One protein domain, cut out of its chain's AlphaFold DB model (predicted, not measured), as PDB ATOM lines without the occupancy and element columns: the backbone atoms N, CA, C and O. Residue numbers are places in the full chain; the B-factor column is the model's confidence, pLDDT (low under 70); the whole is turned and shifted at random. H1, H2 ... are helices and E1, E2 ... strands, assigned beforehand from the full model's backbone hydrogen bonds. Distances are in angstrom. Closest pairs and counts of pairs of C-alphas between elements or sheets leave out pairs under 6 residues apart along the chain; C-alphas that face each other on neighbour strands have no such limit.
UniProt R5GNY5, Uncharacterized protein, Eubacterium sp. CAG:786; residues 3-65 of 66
ATOM      1  N   TYR A   3     -20.302 -15.317 -38.943       76.88
ATOM      2  CA  TYR A   3     -19.253 -14.317 -39.091       76.88
ATOM      3  C   TYR A   3     -18.132 -14.548 -38.089       76.88
ATOM      4  O   TYR A   3     -18.390 -14.853 -36.924       76.88
ATOM      5  N   MET A   4     -16.897 -14.377 -38.546       79.25
ATOM      6  CA  MET A   4     -15.715 -14.497 -37.706       79.25
ATOM      7  C   MET A   4     -15.243 -13.116 -37.244       79.25
ATOM      8  O   MET A   4     -15.199 -12.165 -38.033       79.25
ATOM      9  N   SER A   5     -14.906 -12.998 -35.960       80.81
ATOM     10  CA  SER A   5     -14.301 -11.790 -35.404       80.81
ATOM     11  C   SER A   5     -12.950 -11.493 -36.053       80.81
ATOM     12  O   SER A   5     -12.274 -12.384 -36.566       80.81
ATOM     13  N   GLN A   6     -12.529 -10.227 -36.006       79.94
ATOM     14  CA  GLN A   6     -11.266  -9.774 -36.597       79.94
ATOM     15  C   GLN A   6     -10.031 -10.546 -36.092       79.94
ATOM     16  O   GLN A   6      -9.066 -10.713 -36.833       79.94
ATOM     17  N   ASP A   7     -10.051 -11.003 -34.843       81.69
ATOM     18  CA  ASP A   7      -8.977 -11.786 -34.224       81.69
ATOM     19  C   ASP A   7      -9.077 -13.301 -34.487       81.69
ATOM     20  O   ASP A   7      -8.231 -14.060 -34.013       81.69
ATOM     21  N   GLY A   8     -10.100 -13.756 -35.220       78.94
ATOM     22  CA  GLY A   8     -10.345 -15.169 -35.504       78.94
ATOM     23  C   GLY A   8     -10.812 -15.992 -34.299       78.94
ATOM     24  O   GLY A   8     -10.945 -17.211 -34.411       78.94
ATOM     25  N   ALA A   9     -11.048 -15.367 -33.142       82.31
ATOM     26  CA  ALA A   9     -11.335 -16.074 -31.895       82.31
ATOM     27  C   ALA A   9     -12.817 -16.442 -31.725       82.31
ATOM     28  O   ALA A   9     -13.140 -17.380 -30.992       82.31
ATOM     29  N   VAL A  10     -13.719 -15.710 -32.381       81.00
ATOM     30  CA  VAL A  10     -15.167 -15.833 -32.203       81.00
ATOM     31  C   VAL A  10     -15.840 -16.070 -33.545       81.00
ATOM     32  O   VAL A  10     -15.680 -15.293 -34.480       81.00
ATOM     33  N   LEU A  11     -16.649 -17.125 -33.616       81.94
ATOM     34  CA  LEU A  11     -17.605 -17.353 -34.692       81.94
ATOM     35  C   LEU A  11     -19.005 -17.057 -34.148       81.94
ATOM     36  O   LEU A  11     -19.455 -17.740 -33.228       81.94
ATOM     37  N   ALA A  12     -19.688 -16.056 -34.698       77.31
ATOM     38  CA  ALA A  12     -21.030 -15.677 -34.270       77.31
ATOM     39  C   ALA A  12     -22.040 -15.817 -35.406       77.31
ATOM     40  O   ALA A  12     -21.756 -15.497 -36.559       77.31
ATOM     41  N   GLU A  13     -23.244 -16.264 -35.069       82.94
ATOM     42  CA  GLU A  13     -24.373 -16.219 -35.986       82.94
ATOM     43  C   GLU A  13     -25.073 -14.862 -35.879       82.94
ATOM     44  O   GLU A  13     -25.437 -14.420 -34.789       82.94
ATOM     45  N   SER A  14     -25.279 -14.198 -37.014       82.56
ATOM     46  CA  SER A  14     -26.056 -12.965 -37.080       82.56
ATOM     47  C   SER A  14     -26.824 -12.828 -38.397       82.56
ATOM     48  O   SER A  14     -26.460 -13.388 -39.439       82.56
ATOM     49  N   SER A  15     -27.912 -12.064 -38.340       81.50
ATOM     50  CA  SER A  15     -28.707 -11.600 -39.484       81.50
ATOM     51  C   SER A  15     -28.658 -10.077 -39.660       81.50
ATOM     52  O   SER A  15     -29.299  -9.542 -40.564       81.50
ATOM     53  N   ARG A  16     -27.900  -9.365 -38.812       82.81
ATOM     54  CA  ARG A  16     -27.816  -7.899 -38.813       82.81
ATOM     55  C   ARG A  16     -26.373  -7.432 -38.746       82.81
ATOM     56  O   ARG A  16     -25.630  -7.826 -37.848       82.81
ATOM     57  N   LEU A  17     -26.016  -6.550 -39.669       83.50
ATOM     58  CA  LEU A  17     -24.708  -5.911 -39.730       83.50
ATOM     59  C   LEU A  17     -24.865  -4.396 -39.641       83.50
ATOM     60  O   LEU A  17     -25.870  -3.848 -40.093       83.50
ATOM     61  N   TYR A  18     -23.866  -3.704 -39.115       81.38
ATOM     62  CA  TYR A  18     -23.781  -2.252 -39.236       81.38
ATOM     63  C   TYR A  18     -22.353  -1.790 -39.456       81.38
ATOM     64  O   TYR A  18     -21.389  -2.505 -39.176       81.38
ATOM     65  N   VAL A  19     -22.243  -0.571 -39.965       78.38
ATOM     66  CA  VAL A  19     -20.975   0.105 -40.198       78.38
ATOM     67  C   VAL A  19     -20.783   1.162 -39.134       78.38
ATOM     68  O   VAL A  19     -21.669   1.986 -38.914       78.38
ATOM     69  N   ARG A  20     -19.601   1.177 -38.527       80.44
ATOM     70  CA  ARG A  20     -19.169   2.248 -37.633       80.44
ATOM     71  C   ARG A  20     -17.655   2.386 -37.699       80.44
ATOM     72  O   ARG A  20     -16.958   1.381 -37.788       80.44
ATOM     73  N   ASP A  21     -17.139   3.612 -37.649       80.56
ATOM     74  CA  ASP A  21     -15.692   3.877 -37.590       80.56
ATOM     75  C   ASP A  21     -14.892   3.139 -38.693       80.56
ATOM     76  O   ASP A  21     -13.818   2.592 -38.443       80.56
ATOM     77  N   ASN A  22     -15.441   3.098 -39.918       74.06
ATOM     78  CA  ASN A  22     -14.875   2.401 -41.084       74.06
ATOM     79  C   ASN A  22     -14.663   0.882 -40.882       74.06
ATOM     80  O   ASN A  22     -13.755   0.286 -41.457       74.06
ATOM     81  N   ALA A  23     -15.486   0.253 -40.042       76.81
ATOM     82  CA  ALA A  23     -15.481  -1.184 -39.806       76.81
ATOM     83  C   ALA A  23     -16.905  -1.750 -39.792       76.81
ATOM     84  O   ALA A  23     -17.867  -1.055 -39.456       76.81
ATOM     85  N   VAL A  24     -17.021  -3.033 -40.137       79.44
ATOM     86  CA  VAL A  24     -18.288  -3.768 -40.109       79.44
ATOM     87  C   VAL A  24     -18.406  -4.542 -38.803       79.44
ATOM     88  O   VAL A  24     -17.467  -5.225 -38.381       79.44
ATOM     89  N   TYR A  25     -19.580  -4.459 -38.194       84.88
ATOM     90  CA  TYR A  25     -19.927  -5.155 -36.968       84.88
ATOM     91  C   TYR A  25     -21.116  -6.074 -37.204       84.88
ATOM     92  O   TYR A  25     -22.070  -5.688 -37.884       84.88
ATOM     93  N   ALA A  26     -21.077  -7.273 -36.624       86.31
ATOM     94  CA  ALA A  26     -22.244  -8.142 -36.543       86.31
ATOM     95  C   ALA A  26     -22.931  -7.984 -35.190       86.31
ATOM     96  O   ALA A  26     -22.286  -8.074 -34.143       86.31
ATOM     97  N   VAL A  27     -24.251  -7.793 -35.226       87.50
ATOM     98  CA  VAL A  27     -25.067  -7.713 -34.014       87.50
ATOM     99  C   VAL A  27     -25.299  -9.119 -33.488       87.50
ATOM    100  O   VAL A  27     -25.879  -9.950 -34.194       87.50
ATOM    101  N   VAL A  28     -24.888  -9.382 -32.251       85.12
ATOM    102  CA  VAL A  28     -25.063 -10.688 -31.608       85.12
ATOM    103  C   VAL A  28     -26.074 -10.546 -30.467       85.12
ATOM    104  O   VAL A  28     -25.780  -9.890 -29.468       85.12
ATOM    105  N   PRO A  29     -27.282 -11.131 -30.568       81.81
ATOM    106  CA  PRO A  29     -28.291 -10.993 -29.523       81.81
ATOM    107  C   PRO A  29     -27.789 -11.493 -28.162       81.81
ATOM    108  O   PRO A  29     -27.416 -12.654 -28.016       81.81
ATOM    109  N   GLY A  30     -27.818 -10.621 -27.152       82.81
ATOM    110  CA  GLY A  30     -27.401 -10.963 -25.787       82.81
ATOM    111  C   GLY A  30     -25.886 -11.011 -25.563       82.81
ATOM    112  O   GLY A  30     -25.459 -11.444 -24.495       82.81
ATOM    113  N   SER A  31     -25.087 -10.556 -26.529       82.75
ATOM    114  CA  SER A  31     -23.633 -10.414 -26.432       82.75
ATOM    115  C   SER A  31     -23.211  -9.030 -26.931       82.75
ATOM    116  O   SER A  31     -24.021  -8.281 -27.476       82.75
ATOM    117  N   GLU A  32     -21.944  -8.681 -26.733       86.12
ATOM    118  CA  GLU A  32     -21.341  -7.545 -27.425       86.12
ATOM    119  C   GLU A  32     -21.282  -7.802 -28.935       86.12
ATOM    120  O   GLU A  32     -21.093  -8.941 -29.381       86.12
ATOM    121  N   ASP A  33     -21.448  -6.729 -29.708       89.12
ATOM    122  CA  ASP A  33     -21.309  -6.760 -31.159       89.12
ATOM    123  C   ASP A  33     -19.863  -7.079 -31.534       89.12
ATOM    124  O   ASP A  33     -18.913  -6.536 -30.961       89.12
ATOM    125  N   ILE A  34     -19.684  -7.938 -32.534       87.06
ATOM    126  CA  ILE A  34     -18.348  -8.370 -32.942       87.06
ATOM    127  C   ILE A  34     -17.870  -7.566 -34.145       87.06
ATOM    128  O   ILE A  34     -18.577  -7.431 -35.142       87.06
ATOM    129  N   LYS A  35     -16.640  -7.058 -34.072       86.50
ATOM    130  CA  LYS A  35     -15.966  -6.458 -35.223       86.50
ATOM    131  C   LYS A  35     -15.499  -7.560 -36.167       86.50
ATOM    132  O   LYS A  35     -14.796  -8.476 -35.735       86.50
ATOM    133  N   LEU A  36     -15.871  -7.468 -37.436       80.19
ATOM    134  CA  LEU A  36     -15.587  -8.508 -38.423       80.19
ATOM    135  C   LEU A  36     -14.207  -8.341 -39.061       80.19
ATOM    136  O   LEU A  36     -13.722  -7.222 -39.243       80.19
ATOM    137  N   ALA A  37     -13.577  -9.470 -39.404       69.94
ATOM    138  CA  ALA A  37     -12.365  -9.482 -40.216       69.94
ATOM    139  C   ALA A  37     -12.677  -9.028 -41.649       69.94
ATOM    140  O   ALA A  37     -13.679  -9.428 -42.238       69.94
ATOM    141  N   GLU A  38     -11.780  -8.239 -42.234       60.78
ATOM    142  CA  GLU A  38     -11.941  -7.639 -43.565       60.78
ATOM    143  C   GLU A  38     -11.954  -8.686 -44.709       60.78
ATOM    144  O   GLU A  38     -12.329  -8.351 -45.828       60.78
ATOM    145  N   TYR A  39     -11.589  -9.956 -44.445       53.22
ATOM    146  CA  TYR A  39     -11.216 -10.914 -45.501       53.22
ATOM    147  C   TYR A  39     -11.689 -12.378 -45.397       53.22
ATOM    148  O   TYR A  39     -11.390 -13.145 -46.309       53.22
ATOM    149  N   GLU A  40     -12.449 -12.805 -44.385       47.47
ATOM    150  CA  GLU A  40     -12.870 -14.222 -44.282       47.47
ATOM    151  C   GLU A  40     -14.377 -14.374 -44.133       47.47
ATOM    152  O   GLU A  40     -14.905 -14.799 -43.106       47.47
ATOM    153  N   ILE A  41     -15.094 -14.001 -45.189       53.41
ATOM    154  CA  ILE A  41     -16.534 -14.217 -45.269       53.41
ATOM    155  C   ILE A  41     -16.805 -15.108 -46.478       53.41
ATOM    156  O   ILE A  41     -16.777 -14.682 -47.628       53.41
ATOM    157  N   TYR A  42     -16.965 -16.402 -46.194       50.34
ATOM    158  CA  TYR A  42     -17.109 -17.462 -47.186       50.34
ATOM    159  C   TYR A  42     -18.525 -17.446 -47.806       50.34
ATOM    160  O   TYR A  42     -19.511 -17.631 -47.095       50.34
ATOM    161  N   GLY A  43     -18.642 -17.285 -49.133       61.06
ATOM    162  CA  GLY A  43     -19.889 -17.505 -49.895       61.06
ATOM    163  C   GLY A  43     -20.764 -16.259 -50.130       61.06
ATOM    164  O   GLY A  43     -20.242 -15.164 -50.307       61.06
ATOM    165  N   GLU A  44     -22.100 -16.417 -50.147       56.03
ATOM    166  CA  GLU A  44     -23.098 -15.346 -50.415       56.03
ATOM    167  C   GLU A  44     -22.923 -14.095 -49.537       56.03
ATOM    168  O   GLU A  44     -23.271 -12.977 -49.919       56.03
ATOM    169  N   ALA A  45     -22.317 -14.266 -48.364       57.78
ATOM    170  CA  ALA A  45     -22.031 -13.190 -47.438       57.78
ATOM    171  C   ALA A  45     -20.974 -12.190 -47.977       57.78
ATOM    172  O   ALA A  45     -21.006 -11.020 -47.594       57.78
ATOM    173  N   GLN A  46     -20.110 -12.582 -48.927       61.44
ATOM    174  CA  GLN A  46     -19.142 -11.682 -49.574       61.44
ATOM    175  C   GLN A  46     -19.824 -10.619 -50.459       61.44
ATOM    176  O   GLN A  46     -19.435  -9.449 -50.435       61.44
ATOM    177  N   GLU A  47     -20.869 -10.985 -51.209       64.38
ATOM    178  CA  GLU A  47     -21.618 -10.028 -52.043       64.38
ATOM    179  C   GLU A  47     -22.370  -9.002 -51.196       64.38
ATOM    180  O   GLU A  47     -22.466  -7.823 -51.546       64.38
ATOM    181  N   ILE A  48     -22.891  -9.456 -50.059       66.12
ATOM    182  CA  ILE A  48     -23.550  -8.608 -49.076       66.12
ATOM    183  C   ILE A  48     -22.558  -7.592 -48.503       66.12
ATOM    184  O   ILE A  48     -22.870  -6.404 -48.460       66.12
ATOM    185  N   LEU A  49     -21.342  -8.013 -48.151       65.44
ATOM    186  CA  LEU A  49     -20.312  -7.090 -47.675       65.44
ATOM    187  C   LEU A  49     -19.858  -6.089 -48.712       65.44
ATOM    188  O   LEU A  49     -19.645  -4.944 -48.344       65.44
ATOM    189  N   HIS A  50     -19.750  -6.454 -49.989       65.56
ATOM    190  CA  HIS A  50     -19.461  -5.456 -51.020       65.56
ATOM    191  C   HIS A  50     -20.517  -4.342 -51.054       65.56
ATOM    192  O   HIS A  50     -20.161  -3.177 -51.221       65.56
ATOM    193  N   LYS A  51     -21.797  -4.666 -50.830       67.50
ATOM    194  CA  LYS A  51     -22.858  -3.650 -50.701       67.50
ATOM    195  C   LYS A  51     -22.695  -2.815 -49.431       67.50
ATOM    196  O   LYS A  51     -22.908  -1.609 -49.474       67.50
ATOM    197  N   VAL A  52     -22.297  -3.446 -48.325       66.06
ATOM    198  CA  VAL A  52     -22.013  -2.754 -47.060       66.06
ATOM    199  C   VAL A  52     -20.823  -1.803 -47.218       66.06
ATOM    200  O   VAL A  52     -20.962  -0.639 -46.874       66.06
ATOM    201  N   TYR A  53     -19.701  -2.248 -47.796       65.25
ATOM    202  CA  TYR A  53     -18.507  -1.434 -48.071       65.25
ATOM    203  C   TYR A  53     -18.797  -0.257 -48.998       65.25
ATOM    204  O   TYR A  53     -18.390   0.859 -48.689       65.25
ATOM    205  N   ALA A  54     -19.563  -0.473 -50.070       63.44
ATOM    206  CA  ALA A  54     -20.011   0.615 -50.939       63.44
ATOM    207  C   ALA A  54     -20.826   1.680 -50.178       63.44
ATOM    208  O   ALA A  54     -20.794   2.849 -50.538       63.44
ATOM    209  N   ALA A  55     -21.524   1.293 -49.108       63.38
ATOM    210  CA  ALA A  55     -22.240   2.223 -48.243       63.38
ATOM    211  C   ALA A  55     -21.369   2.840 -47.131       63.38
ATOM    212  O   ALA A  55     -21.731   3.885 -46.600       63.38
ATOM    213  N   ILE A  56     -20.219   2.246 -46.774       62.91
ATOM    214  CA  ILE A  56     -19.252   2.870 -45.847       62.91
ATOM    215  C   ILE A  56     -18.712   4.169 -46.444       62.91
ATOM    216  O   ILE A  56     -18.573   5.156 -45.724       62.91
ATOM    217  N   GLU A  57     -18.469   4.183 -47.755       61.06
ATOM    218  CA  GLU A  57     -18.070   5.395 -48.479       61.06
ATOM    219  C   GLU A  57     -19.144   6.502 -48.424       61.06
ATOM    220  O   GLU A  57     -18.806   7.671 -48.600       61.06
ATOM    221  N   ASP A  58     -20.401   6.157 -48.112       60.97
ATOM    222  CA  ASP A  58     -21.566   7.058 -48.141       60.97
ATOM    223  C   ASP A  58     -22.080   7.479 -46.739       60.97
ATOM    224  O   ASP A  58     -22.922   8.371 -46.622       60.97
ATOM    225  N   GLY A  59     -21.526   6.913 -45.655       59.81
ATOM    226  CA  GLY A  59     -21.819   7.290 -44.262       59.81
ATOM    227  C   GLY A  59     -22.924   6.458 -43.585       59.81
ATOM    228  O   GLY A  59     -24.023   6.324 -44.101       59.81
ATOM    229  N   GLU A  60     -22.586   5.892 -42.415       59.97
ATOM    230  CA  GLU A  60     -23.381   5.062 -41.478       59.97
ATOM    231  C   GLU A  60     -24.670   4.399 -42.009       59.97
ATOM    232  O   GLU A  60     -25.717   5.022 -42.175       59.97
ATOM    233  N   SER A  61     -24.633   3.071 -42.157       66.56
ATOM    234  CA  SER A  61     -25.794   2.266 -42.545       66.56
ATOM    235  C   SER A  61     -25.879   0.961 -41.743       66.56
ATOM    236  O   SER A  61     -24.871   0.295 -41.485       66.56
ATOM    237  N   VAL A  62     -27.103   0.601 -41.343       67.31
ATOM    238  CA  VAL A  62     -27.453  -0.677 -40.701       67.31
ATOM    239  C   VAL A  62     -28.172  -1.543 -41.729       67.31
ATOM    240  O   VAL A  62     -29.125  -1.092 -42.366       67.31
ATOM    241  N   PHE A  63     -27.751  -2.796 -41.864       71.06
ATOM    242  CA  PHE A  63     -28.262  -3.747 -42.844       71.06
ATOM    243  C   PHE A  63     -28.867  -4.964 -42.146       71.06
ATOM    244  O   PHE A  63     -28.288  -5.523 -41.213       71.06
ATOM    245  N   SER A  64     -30.037  -5.389 -42.620       66.38
ATOM    246  CA  SER A  64     -30.702  -6.619 -42.192       66.38
ATOM    247  C   SER A  64     -30.855  -7.530 -43.397       66.38
ATOM    248  O   SER A  64     -31.202  -7.061 -44.480       66.38
ATOM    249  N   PHE A  65     -30.623  -8.819 -43.193       67.06
ATOM    250  CA  PHE A  65     -30.743  -9.837 -44.231       67.06
ATOM    251  C   PHE A  65     -31.853 -10.806 -43.818       67.06
ATOM    252  O   PHE A  65     -31.867 -11.249 -42.665       67.06
TER     253      PHE A  65
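What this domain is: This is residues 3 to 65 of the 66 residues of an uncharacterized protein of Eubacterium sp. CAG:786 (UniProt R5GNY5). A small antiparallel sheet of three strands, in the order E3 E2 E4, has one helix, H1, over one face; E1 lies outside the sheet, off the end where E2 begins. The long unnamed stretch of residues 27 to 44 folds back beside E3, where residues 34 to 35 pair with residues 25 to 26, and then leads round to H1. The printed part has 63 residues, with one named helix and four named strands in the order E1 E2 E3 H1 E4; under half of the residues, 27, are in named elements, and the class is mixed. It is compact, with a radius of gyration of the C-alphas of 10.8 A, and rounded, spanning 29 by 24 by 21 A.

How they stand to each other: Start at E1, residues 11 to 13, which pairs with no named strand; its residues 11 to 12 pair with residues 3 to 4, antiparallel. Next, E2, residues 16 to 20, and E3, residues 23 to 26, form a hairpin at 154 degrees, with N 18 and O 25 within hydrogen-bond range at 2.9 A. H1, residues 45 to 56, is on the sheet at a height of 8.2 A, over E2 and slantwise to it at 35 degrees on the local plane; the closest C-alphas, of Val 19 and Ile 56, are 6.5 A apart. In H1 every O i to N i+4 pair is within hydrogen-bond range. E4, residues 62 to 64, is antiparallel to E2 at 166 degrees, with N 63 and O 17 at 2.8 A. E3, H1 and E4 form a split strand-helix-strand unit, two strands running the same way with E2 between them, and its crossover is left-handed.

Where its parts are: Find C-alpha 11 at (-17.605, -17.353, -34.692), where E1 begins its 7.0 A. E2 covers 13.4 A and E3 10.2 A. From C-alpha 45 at (-22.031, -13.190, -47.438), H1 runs 16.4 A; E4 takes 6.9 A to C-alpha 64 at (-30.702, -6.619, -42.192).

The domain as a whole: The C-alphas farthest apart, of Ala 9 and Asp 58, are 30.1 A apart. The printed part has no cut; the link from E3 to H1 is long, with 18 residues. Look at the B-factor column: the mean pLDDT of the printed part is 72.8, and residues 37 to 62 and 64 to 65 are under 70.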